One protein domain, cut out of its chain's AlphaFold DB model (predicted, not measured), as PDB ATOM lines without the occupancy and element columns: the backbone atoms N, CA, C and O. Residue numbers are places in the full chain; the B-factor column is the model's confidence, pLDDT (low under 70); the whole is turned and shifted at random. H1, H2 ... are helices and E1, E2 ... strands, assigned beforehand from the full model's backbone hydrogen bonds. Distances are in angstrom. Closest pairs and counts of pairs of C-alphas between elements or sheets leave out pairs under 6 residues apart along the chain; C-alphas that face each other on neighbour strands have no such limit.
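Overview. This is residues 2 to 10, 17 to 61 and 82 to 94 of the 105 residues of the protein "Type III restriction/modification enzyme restriction subunit" of Streptomyces sp. 67 (UniProt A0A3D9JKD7). There is little regular structure here: two short strands, E1 and E2, lie side by side, joined by a long loop, residues 23 to 49, with small helix H1 off towards one end and tiny H2 near E2. The 67 printed residues put only 16 into named elements, in the order H1, E1, E2, H2; the sheet E1, E2 is parallel and the class mixed. The whole is compact, radius of gyration of the C-alphas 12.3 A, yet elongated, spanning 43 by 24 by 19 A.

Arrangement. Look first at E1, residues 20 to 22, and E2, residues 50 to 52, parallel at 17 degrees; N 22 and O 51 are 2.8 A apart, within hydrogen-bond range. From E2, go to H2, residues 88 to 91: their closest C-alphas, Tyr 52 and Phe 91, are 6.7 A apart. H1, residues 2 to 7, is apart from E2 and H2. Every O i to N i+4 pair of H1 is within hydrogen-bond range; H2 is too short for one, and 0 of its 1 O i to N i+3 pairs is.

Along the chain. Find C-alpha 2 at (72.371, 81.007, 111.030); H1 runs 8.9 A from there. E1 and E2 each span 6.5 A, and H2, 5.0 A, ends at C-alpha 91, (68.776, 98.677, 103.284).

Size, cuts and confidence. The farthest C-alphas, Tyr 10 and Gln 61, are 43.5 A apart. Cuts leave C-alphas 10 and 17 at 17.9 A, and 61 and 82 at 11.1 A. The link E1 to E2 is long. Confidence is under 70 at residues 30 to 36, 60 to 61 and 82 to 83.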
ATOM      1  N   LEU A   2      72.935  81.074 112.387       87.00
ATOM      2  CA  LEU A   2      72.371  81.007 111.030       87.00
ATOM      3  C   LEU A   2      73.472  80.863 109.961       87.00
ATOM      4  O   LEU A   2      73.319  80.050 109.059       87.00
ATOM      5  N   ALA A   3      74.590  81.581 110.118       90.06
ATOM      6  CA  ALA A   3      75.778  81.446 109.271       90.06
ATOM      7  C   ALA A   3      76.283  79.990 109.214       90.06
ATOM      8  O   ALA A   3      76.348  79.401 108.139       90.06
ATOM      9  N   ASP A   4      76.491  79.359 110.374       92.44
ATOM     10  CA  ASP A   4      76.931  77.958 110.476       92.44
ATOM     11  C   ASP A   4      76.004  76.972 109.732       92.44
ATOM     12  O   ASP A   4      76.445  75.932 109.242       92.44
ATOM     13  N   ALA A   5      74.702  77.274 109.644       91.94
ATOM     14  CA  ALA A   5      73.744  76.446 108.915       91.94
ATOM     15  C   ALA A   5      73.899  76.575 107.386       91.94
ATOM     16  O   ALA A   5      73.716  75.589 106.669       91.94
ATOM     17  N   PHE A   6      74.278  77.753 106.880       93.38
ATOM     18  CA  PHE A   6      74.648  77.950 105.473       93.38
ATOM     19  C   PHE A   6      76.031  77.378 105.138       93.38
ATOM     20  O   PHE A   6      76.257  76.952 104.005       93.38
ATOM     21  N   GLU A   7      76.932  77.301 106.118       93.81
ATOM     22  CA  GLU A   7      78.233  76.630 105.988       93.81
ATOM     23  C   GLU A   7      78.144  75.098 106.122       93.81
ATOM     24  O   GLU A   7      79.087  74.386 105.784       93.81
ATOM     25  N   GLY A   8      77.009  74.563 106.585       93.31
ATOM     26  CA  GLY A   8      76.794  73.121 106.716       93.31
ATOM     27  C   GLY A   8      77.442  72.488 107.951       93.31
ATOM     28  O   GLY A   8      77.585  71.266 108.012       93.31
ATOM     29  N   VAL A   9      77.794  73.291 108.961       94.69
ATOM     30  CA  VAL A   9      78.499  72.851 110.183       94.69
ATOM     31  C   VAL A   9      77.743  71.743 110.929       94.69
ATOM     32  O   VAL A   9      78.349  70.906 111.594       94.69
ATOM     33  N   TYR A  10      76.416  71.690 110.791       89.62
ATOM     34  CA  TYR A  10      75.553  70.714 111.466       89.62
ATOM     35  C   TYR A  10      75.251  69.453 110.631       89.62
ATOM     36  O   TYR A  10      74.335  68.701 110.961       89.62
ATOM     37  N   VAL A  17      68.273  81.459 100.391       96.88
ATOM     38  CA  VAL A  17      66.841  81.777 100.464       96.88
ATOM     39  C   VAL A  17      66.441  82.778  99.384       96.88
ATOM     40  O   VAL A  17      67.196  83.689  99.047       96.88
ATOM     41  N   ASP A  18      65.218  82.674  98.870       98.12
ATOM     42  CA  ASP A  18      64.702  83.668  97.920       98.12
ATOM     43  C   ASP A  18      64.419  85.023  98.593       98.12
ATOM     44  O   ASP A  18      64.584  86.083  97.985       98.12
ATOM     45  N   LEU A  19      64.007  85.001  99.865       96.81
ATOM     46  CA  LEU A  19      63.681  86.187 100.651       96.81
ATOM     47  C   LEU A  19      64.100  86.008 102.111       96.81
ATOM     48  O   LEU A  19      63.651  85.078 102.778       96.81
ATOM     49  N   ALA A  20      64.889  86.952 102.620       95.50
ATOM     50  CA  ALA A  20      65.149  87.098 104.046       95.50
ATOM     51  C   ALA A  20      64.395  88.315 104.603       95.50
ATOM     52  O   ALA A  20      64.429  89.398 104.015       95.50
ATOM     53  N   VAL A  21      63.720  88.139 105.739       96.12
ATOM     54  CA  VAL A  21      62.976  89.205 106.424       96.12
ATOM     55  C   VAL A  21      63.709  89.560 107.709       96.12
ATOM     56  O   VAL A  21      63.897  88.707 108.574       96.12
ATOM     57  N   MET A  22      64.123  90.818 107.819       93.44
ATOM     58  CA  MET A  22      64.848  91.349 108.967       93.44
ATOM     59  C   MET A  22      63.887  92.179 109.807       93.44
ATOM     60  O   MET A  22      63.636  93.345 109.497       93.44
ATOM     61  N   ASP A  23      63.324  91.559 110.837       93.81
ATOM     62  CA  ASP A  23      62.524  92.265 111.835       93.81
ATOM     63  C   ASP A  23      63.421  93.059 112.792       93.81
ATOM     64  O   ASP A  23      64.595  92.732 112.988       93.81
ATOM     65  N   GLU A  24      62.879  94.127 113.370       91.88
ATOM     66  CA  GLU A  24      63.617  95.079 114.203       91.88
ATOM     67  C   GLU A  24      64.915  95.563 113.538       91.88
ATOM     68  O   GLU A  24      65.959  95.734 114.179       91.88
ATOM     69  N   ALA A  25      64.840  95.829 112.228       91.31
ATOM     70  CA  ALA A  25      65.967  96.201 111.375       91.31
ATOM     71  C   ALA A  25      66.714  97.455 111.844       91.31
ATOM     72  O   ALA A  25      67.805  97.726 111.371       91.31
ATOM     73  N   HIS A  26      66.178  98.208 112.803       86.75
ATOM     74  CA  HIS A  26      66.888  99.296 113.466       86.75
ATOM     75  C   HIS A  26      68.029  98.836 114.391       86.75
ATOM     76  O   HIS A  26      68.750  99.681 114.924       86.75
ATOM     77  N   ARG A  27      68.185  97.527 114.633       82.94
ATOM     78  CA  ARG A  27      69.257  96.943 115.462       82.94
ATOM     79  C   ARG A  27      70.478  96.487 114.668       82.94
ATOM     80  O   ARG A  27      71.534  96.276 115.258       82.94
ATOM     81  N   THR A  28      70.327  96.326 113.360       82.19
ATOM     82  CA  THR A  28      71.400  95.944 112.436       82.19
ATOM     83  C   THR A  28      72.329  97.093 112.008       82.19
ATOM     84  O   THR A  28      73.467  96.796 111.649       82.19
ATOM     85  N   PRO A  29      71.957  98.393 112.097       70.81
ATOM     86  CA  PRO A  29      72.887  99.472 111.850       70.81
ATOM     87  C   PRO A  29      73.867  99.577 113.025       70.81
ATOM     88  O   PRO A  29      73.520  99.975 114.140       70.81
ATOM     89  N   GLY A  30      75.115  99.195 112.787       63.19
ATOM     90  CA  GLY A  30      76.203  99.242 113.756       63.19
ATOM     91  C   GLY A  30      77.547  99.053 113.061       63.19
ATOM     92  O   GLY A  30      77.584  98.740 111.874       63.19
ATOM     93  N   SER A  31      78.655  99.267 113.781       53.31
ATOM     94  CA  SER A  31      80.000  99.094 113.220       53.31
ATOM     95  C   SER A  31      80.132  97.715 112.573       53.31
ATOM     96  O   SER A  31      79.856  96.711 113.238       53.31
ATOM     97  N   LEU A  32      80.580  97.684 111.313       46.88
ATOM     98  CA  LEU A  32      81.100  96.498 110.626       46.88
ATOM     99  C   LEU A  32      81.940  95.684 111.632       46.88
ATOM    100  O   LEU A  32      83.009  96.137 112.037       46.88
ATOM    101  N   GLY A  33      81.406  94.571 112.145       48.66
ATOM    102  CA  GLY A  33      82.045  93.768 113.202       48.66
ATOM    103  C   GLY A  33      81.172  93.384 114.405       48.66
ATOM    104  O   GLY A  33      81.603  92.576 115.224       48.66
ATOM    105  N   LYS A  34      79.944  93.904 114.545       63.00
ATOM    106  CA  LYS A  34      78.944  93.300 115.453       63.00
ATOM    107  C   LYS A  34      78.190  92.197 114.708       63.00
ATOM    108  O   LYS A  34      77.786  92.433 113.580       63.00
ATOM    109  N   ALA A  35      77.908  91.069 115.367       61.41
ATOM    110  CA  ALA A  35      77.233  89.883 114.798       61.41
ATOM    111  C   ALA A  35      75.913  90.152 114.034       61.41
ATOM    112  O   ALA A  35      75.438  89.312 113.283       61.41
ATOM    113  N   TRP A  36      75.296  91.319 114.235       69.38
ATOM    114  CA  TRP A  36      74.077  91.729 113.535       69.38
ATOM    115  C   TRP A  36      74.328  92.407 112.183       69.38
ATOM    116  O   TRP A  36      73.383  92.549 111.420       69.38
ATOM    117  N   ALA A  37      75.562  92.822 111.876       76.38
ATOM    118  CA  ALA A  37      75.926  93.379 110.574       76.38
ATOM    119  C   ALA A  37      76.039  92.287 109.492       76.38
ATOM    120  O   ALA A  37      75.781  92.557 108.321       76.38
ATOM    121  N   ASP A  38      76.336  91.049 109.892       85.56
ATOM    122  CA  ASP A  38      76.526  89.897 109.001       85.56
ATOM    123  C   ASP A  38      75.289  89.583 108.147       85.56
ATOM    124  O   ASP A  38      75.393  89.013 107.066       85.56
ATOM    125  N   VAL A  39      74.100  90.010 108.583       88.75
ATOM    126  CA  VAL A  39      72.852  89.848 107.817       88.75
ATOM    127  C   VAL A  39      72.851  90.621 106.490       88.75
ATOM    128  O   VAL A  39      72.061  90.308 105.594       88.75
ATOM    129  N   HIS A  40      73.714  91.634 106.367       89.44
ATOM    130  CA  HIS A  40      73.923  92.402 105.143       89.44
ATOM    131  C   HIS A  40      74.936  91.733 104.202       89.44
ATOM    132  O   HIS A  40      74.936  92.034 103.009       89.44
ATOM    133  N   ASP A  41      75.764  90.811 104.703       90.50
ATOM    134  CA  ASP A  41      76.779  90.127 103.908       90.50
ATOM    135  C   ASP A  41      76.180  88.914 103.181       90.50
ATOM    136  O   ASP A  41      75.697  87.949 103.780       90.50
ATOM    137  N   GLN A  42      76.227  88.960 101.851       93.19
ATOM    138  CA  GLN A  42      75.746  87.891 100.982       93.19
ATOM    139  C   GLN A  42      76.532  86.584 101.143       93.19
ATOM    140  O   GLN A  42      75.964  85.517 100.901       93.19
ATOM    141  N   ALA A  43      77.808  86.656 101.524       92.19
ATOM    142  CA  ALA A  43      78.639  85.482 101.756       92.19
ATOM    143  C   ALA A  43      78.278  84.775 103.071       92.19
ATOM    144  O   ALA A  43      78.403  83.555 103.147       92.19
ATOM    145  N   VAL A  44      77.790  85.518 104.072       91.75
ATOM    146  CA  VAL A  44      77.427  84.971 105.389       91.75
ATOM    147  C   VAL A  44      75.970  84.513 105.434       91.75
ATOM    148  O   VAL A  44      75.664  83.438 105.950       91.75
ATOM    149  N   VAL A  45      75.052  85.308 104.873       92.88
ATOM    150  CA  VAL A  45      73.619  84.988 104.800       92.88
ATOM    151  C   VAL A  45      73.155  85.088 103.342       92.88
ATOM    152  O   VAL A  45      72.707  86.156 102.913       92.88
ATOM    153  N   PRO A  46      73.236  83.997 102.558       95.94
ATOM    154  CA  PRO A  46      72.832  83.994 101.157       95.94
ATOM    155  C   PRO A  46      71.319  84.192 100.994       95.94
ATOM    156  O   PRO A  46      70.516  83.325 101.341       95.94
ATOM    157  N   ALA A  47      70.932  85.328 100.415       96.62
ATOM    158  CA  ALA A  47      69.544  85.651 100.097       96.62
ATOM    159  C   ALA A  47      69.428  86.344  98.732       96.62
ATOM    160  O   ALA A  47      70.234  87.218  98.420       96.62
ATOM    161  N   ALA A  48      68.427  86.000  97.919       97.06
ATOM    162  CA  ALA A  48      68.188  86.699  96.651       97.06
ATOM    163  C   ALA A  48      67.607  88.106  96.874       97.06
ATOM    164  O   ALA A  48      67.871  89.022  96.093       97.06
ATOM    165  N   ARG A  49      66.812  88.287  97.937       95.88
ATOM    166  CA  ARG A  49      66.206  89.565  98.340       95.88
ATOM    167  C   ARG A  49      66.175  89.691  99.859       95.88
ATOM    168  O   ARG A  49      66.054  88.691 100.568       95.88
ATOM    169  N   ARG A  50      66.228  90.928 100.355       96.44
ATOM    170  CA  ARG A  50      66.095  91.255 101.782       96.44
ATOM    171  C   ARG A  50      64.995  92.292 101.977       96.44
ATOM    172  O   ARG A  50      64.947  93.276 101.246       96.44
ATOM    173  N   LEU A  51      64.115  92.055 102.945       96.69
ATOM    174  CA  LEU A  51      63.089  92.996 103.387       96.69
ATOM    175  C   LEU A  51      63.398  93.416 104.822       96.69
ATOM    176  O   LEU A  51      63.405  92.579 105.722       96.69
ATOM    177  N   TYR A  52      63.625  94.709 105.029       95.06
ATOM    178  CA  TYR A  52      63.892  95.284 106.343       95.06
ATOM    179  C   TYR A  52      62.613  95.881 106.923       95.06
ATOM    180  O   TYR A  52      61.970  96.723 106.296       95.06
ATOM    181  N   LEU A  53      62.247  95.442 108.126       95.88
ATOM    182  CA  LEU A  53      61.052  95.877 108.838       95.88
ATOM    183  C   LEU A  53      61.459  96.535 110.153       95.88
ATOM    184  O   LEU A  53      62.287  96.022 110.901       95.88
ATOM    185  N   THR A  54      60.888  97.703 110.435       92.94
ATOM    186  CA  THR A  54      61.053  98.379 111.722       92.94
ATOM    187  C   THR A  54      59.957  99.419 111.919       92.94
ATOM    188  O   THR A  54      59.537 100.075 110.966       92.94
ATOM    189  N   ALA A  55      59.527  99.608 113.165       93.19
ATOM    190  CA  ALA A  55      58.688 100.743 113.551       93.19
ATOM    191  C   ALA A  55      59.513 102.013 113.838       93.19
ATOM    192  O   ALA A  55      58.992 103.125 113.772       93.19
ATOM    193  N   THR A  56      60.799 101.858 114.159       88.25
ATOM    194  CA  THR A  56      61.679 102.915 114.682       88.25
ATOM    195  C   THR A  56      62.976 102.993 113.868       88.25
ATOM    196  O   THR A  56      64.046 102.618 114.351       88.25
ATOM    197  N   PRO A  57      62.922 103.431 112.597       86.56
ATOM    198  CA  PRO A  57      64.110 103.476 111.755       86.56
ATOM    199  C   PRO A  57      65.160 104.436 112.331       86.56
ATOM    200  O   PRO A  57      64.852 105.571 112.691       86.56
ATOM    201  N   ARG A  58      66.419 103.989 112.400       80.31
ATOM    202  CA  ARG A  58      67.550 104.827 112.826       80.31
ATOM    203  C   ARG A  58      68.147 105.532 111.617       80.31
ATOM    204  O   ARG A  58      68.976 104.950 110.928       80.31
ATOM    205  N   VAL A  59      67.722 106.760 111.348       73.31
ATOM    206  CA  VAL A  59      68.219 107.567 110.222       73.31
ATOM    207  C   VAL A  59      68.995 108.761 110.768       73.31
ATOM    208  O   VAL A  59      68.505 109.452 111.658       73.31
ATOM    209  N   TRP A  60      70.197 109.010 110.247       65.88
ATOM    210  CA  TRP A  60      70.912 110.254 110.532       65.88
ATOM    211  C   TRP A  60      70.234 111.419 109.806       65.88
ATOM    212  O   TRP A  60      70.026 111.355 108.595       65.88
ATOM    213  N   GLN A  61      69.901 112.481 110.534       56.31
ATOM    214  CA  GLN A  61      69.418 113.737 109.965       56.31
ATOM    215  C   GLN A  61      70.091 114.899 110.697       56.31
ATOM    216  O   GLN A  61      70.147 114.909 111.929       56.31
ATOM    217  N   ALA A  82      76.472 105.565 114.154       52.53
ATOM    218  CA  ALA A  82      75.208 105.054 113.631       52.53
ATOM    219  C   ALA A  82      75.316 104.856 112.118       52.53
ATOM    220  O   ALA A  82      75.191 105.812 111.358       52.53
ATOM    221  N   ALA A  83      75.502 103.609 111.669       61.47
ATOM    222  CA  ALA A  83      75.092 103.266 110.313       61.47
ATOM    223  C   ALA A  83      73.628 103.725 110.167       61.47
ATOM    224  O   ALA A  83      72.792 103.462 111.031       61.47
ATOM    225  N   SER A  84      73.341 104.536 109.158       77.00
ATOM    226  CA  SER A  84      72.009 105.098 108.956       77.00
ATOM    227  C   SER A  84      71.182 104.099 108.161       77.00
ATOM    228  O   SER A  84      71.630 103.616 107.127       77.00
ATOM    229  N   MET A  85      69.941 103.843 108.571       86.50
ATOM    230  CA  MET A  85      68.967 103.134 107.735       86.50
ATOM    231  C   MET A  85      68.579 103.922 106.471       86.50
ATOM    232  O   MET A  85      67.850 103.401 105.638       86.50
ATOM    233  N   GLY A  86      69.056 105.164 106.320       83.62
ATOM    234  CA  GLY A  86      68.987 105.918 105.063       83.62
ATOM    235  C   GLY A  86      70.029 105.503 104.015       83.62
ATOM    236  O   GLY A  86      70.008 106.045 102.917       83.62
ATOM    237  N   ALA A  87      70.939 104.578 104.339       86.62
ATOM    238  CA  ALA A  87      71.868 103.972 103.389       86.62
ATOM    239  C   ALA A  87      71.122 102.972 102.486       86.62
ATOM    240  O   ALA A  87      71.039 101.778 102.799       86.62
ATOM    241  N   GLU A  88      70.534 103.453 101.389       89.69
ATOM    242  CA  GLU A  88      69.802 102.607 100.434       89.69
ATOM    243  C   GLU A  88      70.688 101.518  99.808       89.69
ATOM    244  O   GLU A  88      70.190 100.462  99.428       89.69
ATOM    245  N   GLU A  89      72.005 101.715  99.761       87.81
ATOM    246  CA  GLU A  89      72.966 100.707  99.317       87.81
ATOM    247  C   GLU A  89      73.032  99.478 100.240       87.81
ATOM    248  O   GLU A  89      73.430  98.402  99.796       87.81
ATOM    249  N   ILE A  90      72.603  99.619 101.501       87.81
ATOM    250  CA  ILE A  90      72.537  98.535 102.493       87.81
ATOM    251  C   ILE A  90      71.093  98.052 102.687       87.81
ATOM    252  O   ILE A  90      70.835  96.847 102.699       87.81
ATOM    253  N   PHE A  91      70.154  98.981 102.874       90.81
ATOM    254  CA  PHE A  91      68.776  98.677 103.284       90.81
ATOM    255  C   PHE A  91      67.771  98.666 102.125       90.81
ATOM    256  O   PHE A  91      66.652  98.180 102.293       90.81
ATOM    257  N   GLY A  92      68.165  99.155 100.949       92.62
ATOM    258  CA  GLY A  92      67.264  99.368  99.822       92.62
ATOM    259  C   GLY A  92      66.306 100.552 100.025       92.62
ATOM    260  O   GLY A  92      66.329 101.215 101.065       92.62
ATOM    261  N   PRO A  93      65.448 100.827  99.029       95.25
ATOM    262  CA  PRO A  93      64.435 101.870  99.128       95.25
ATOM    263  C   PRO A  93      63.340 101.488 100.134       95.25
ATOM    264  O   PRO A  93      63.118 100.309 100.411       95.25
ATOM    265  N   VAL A  94      62.588 102.478 100.623       94.31
ATOM    266  CA  VAL A  94      61.410 102.259 101.482       94.31
ATOM    267  C   VAL A  94      60.154 102.117 100.611       94.31
ATOM    268  O   VAL A  94      59.623 103.131 100.154       94.31
TER     269      VAL A  94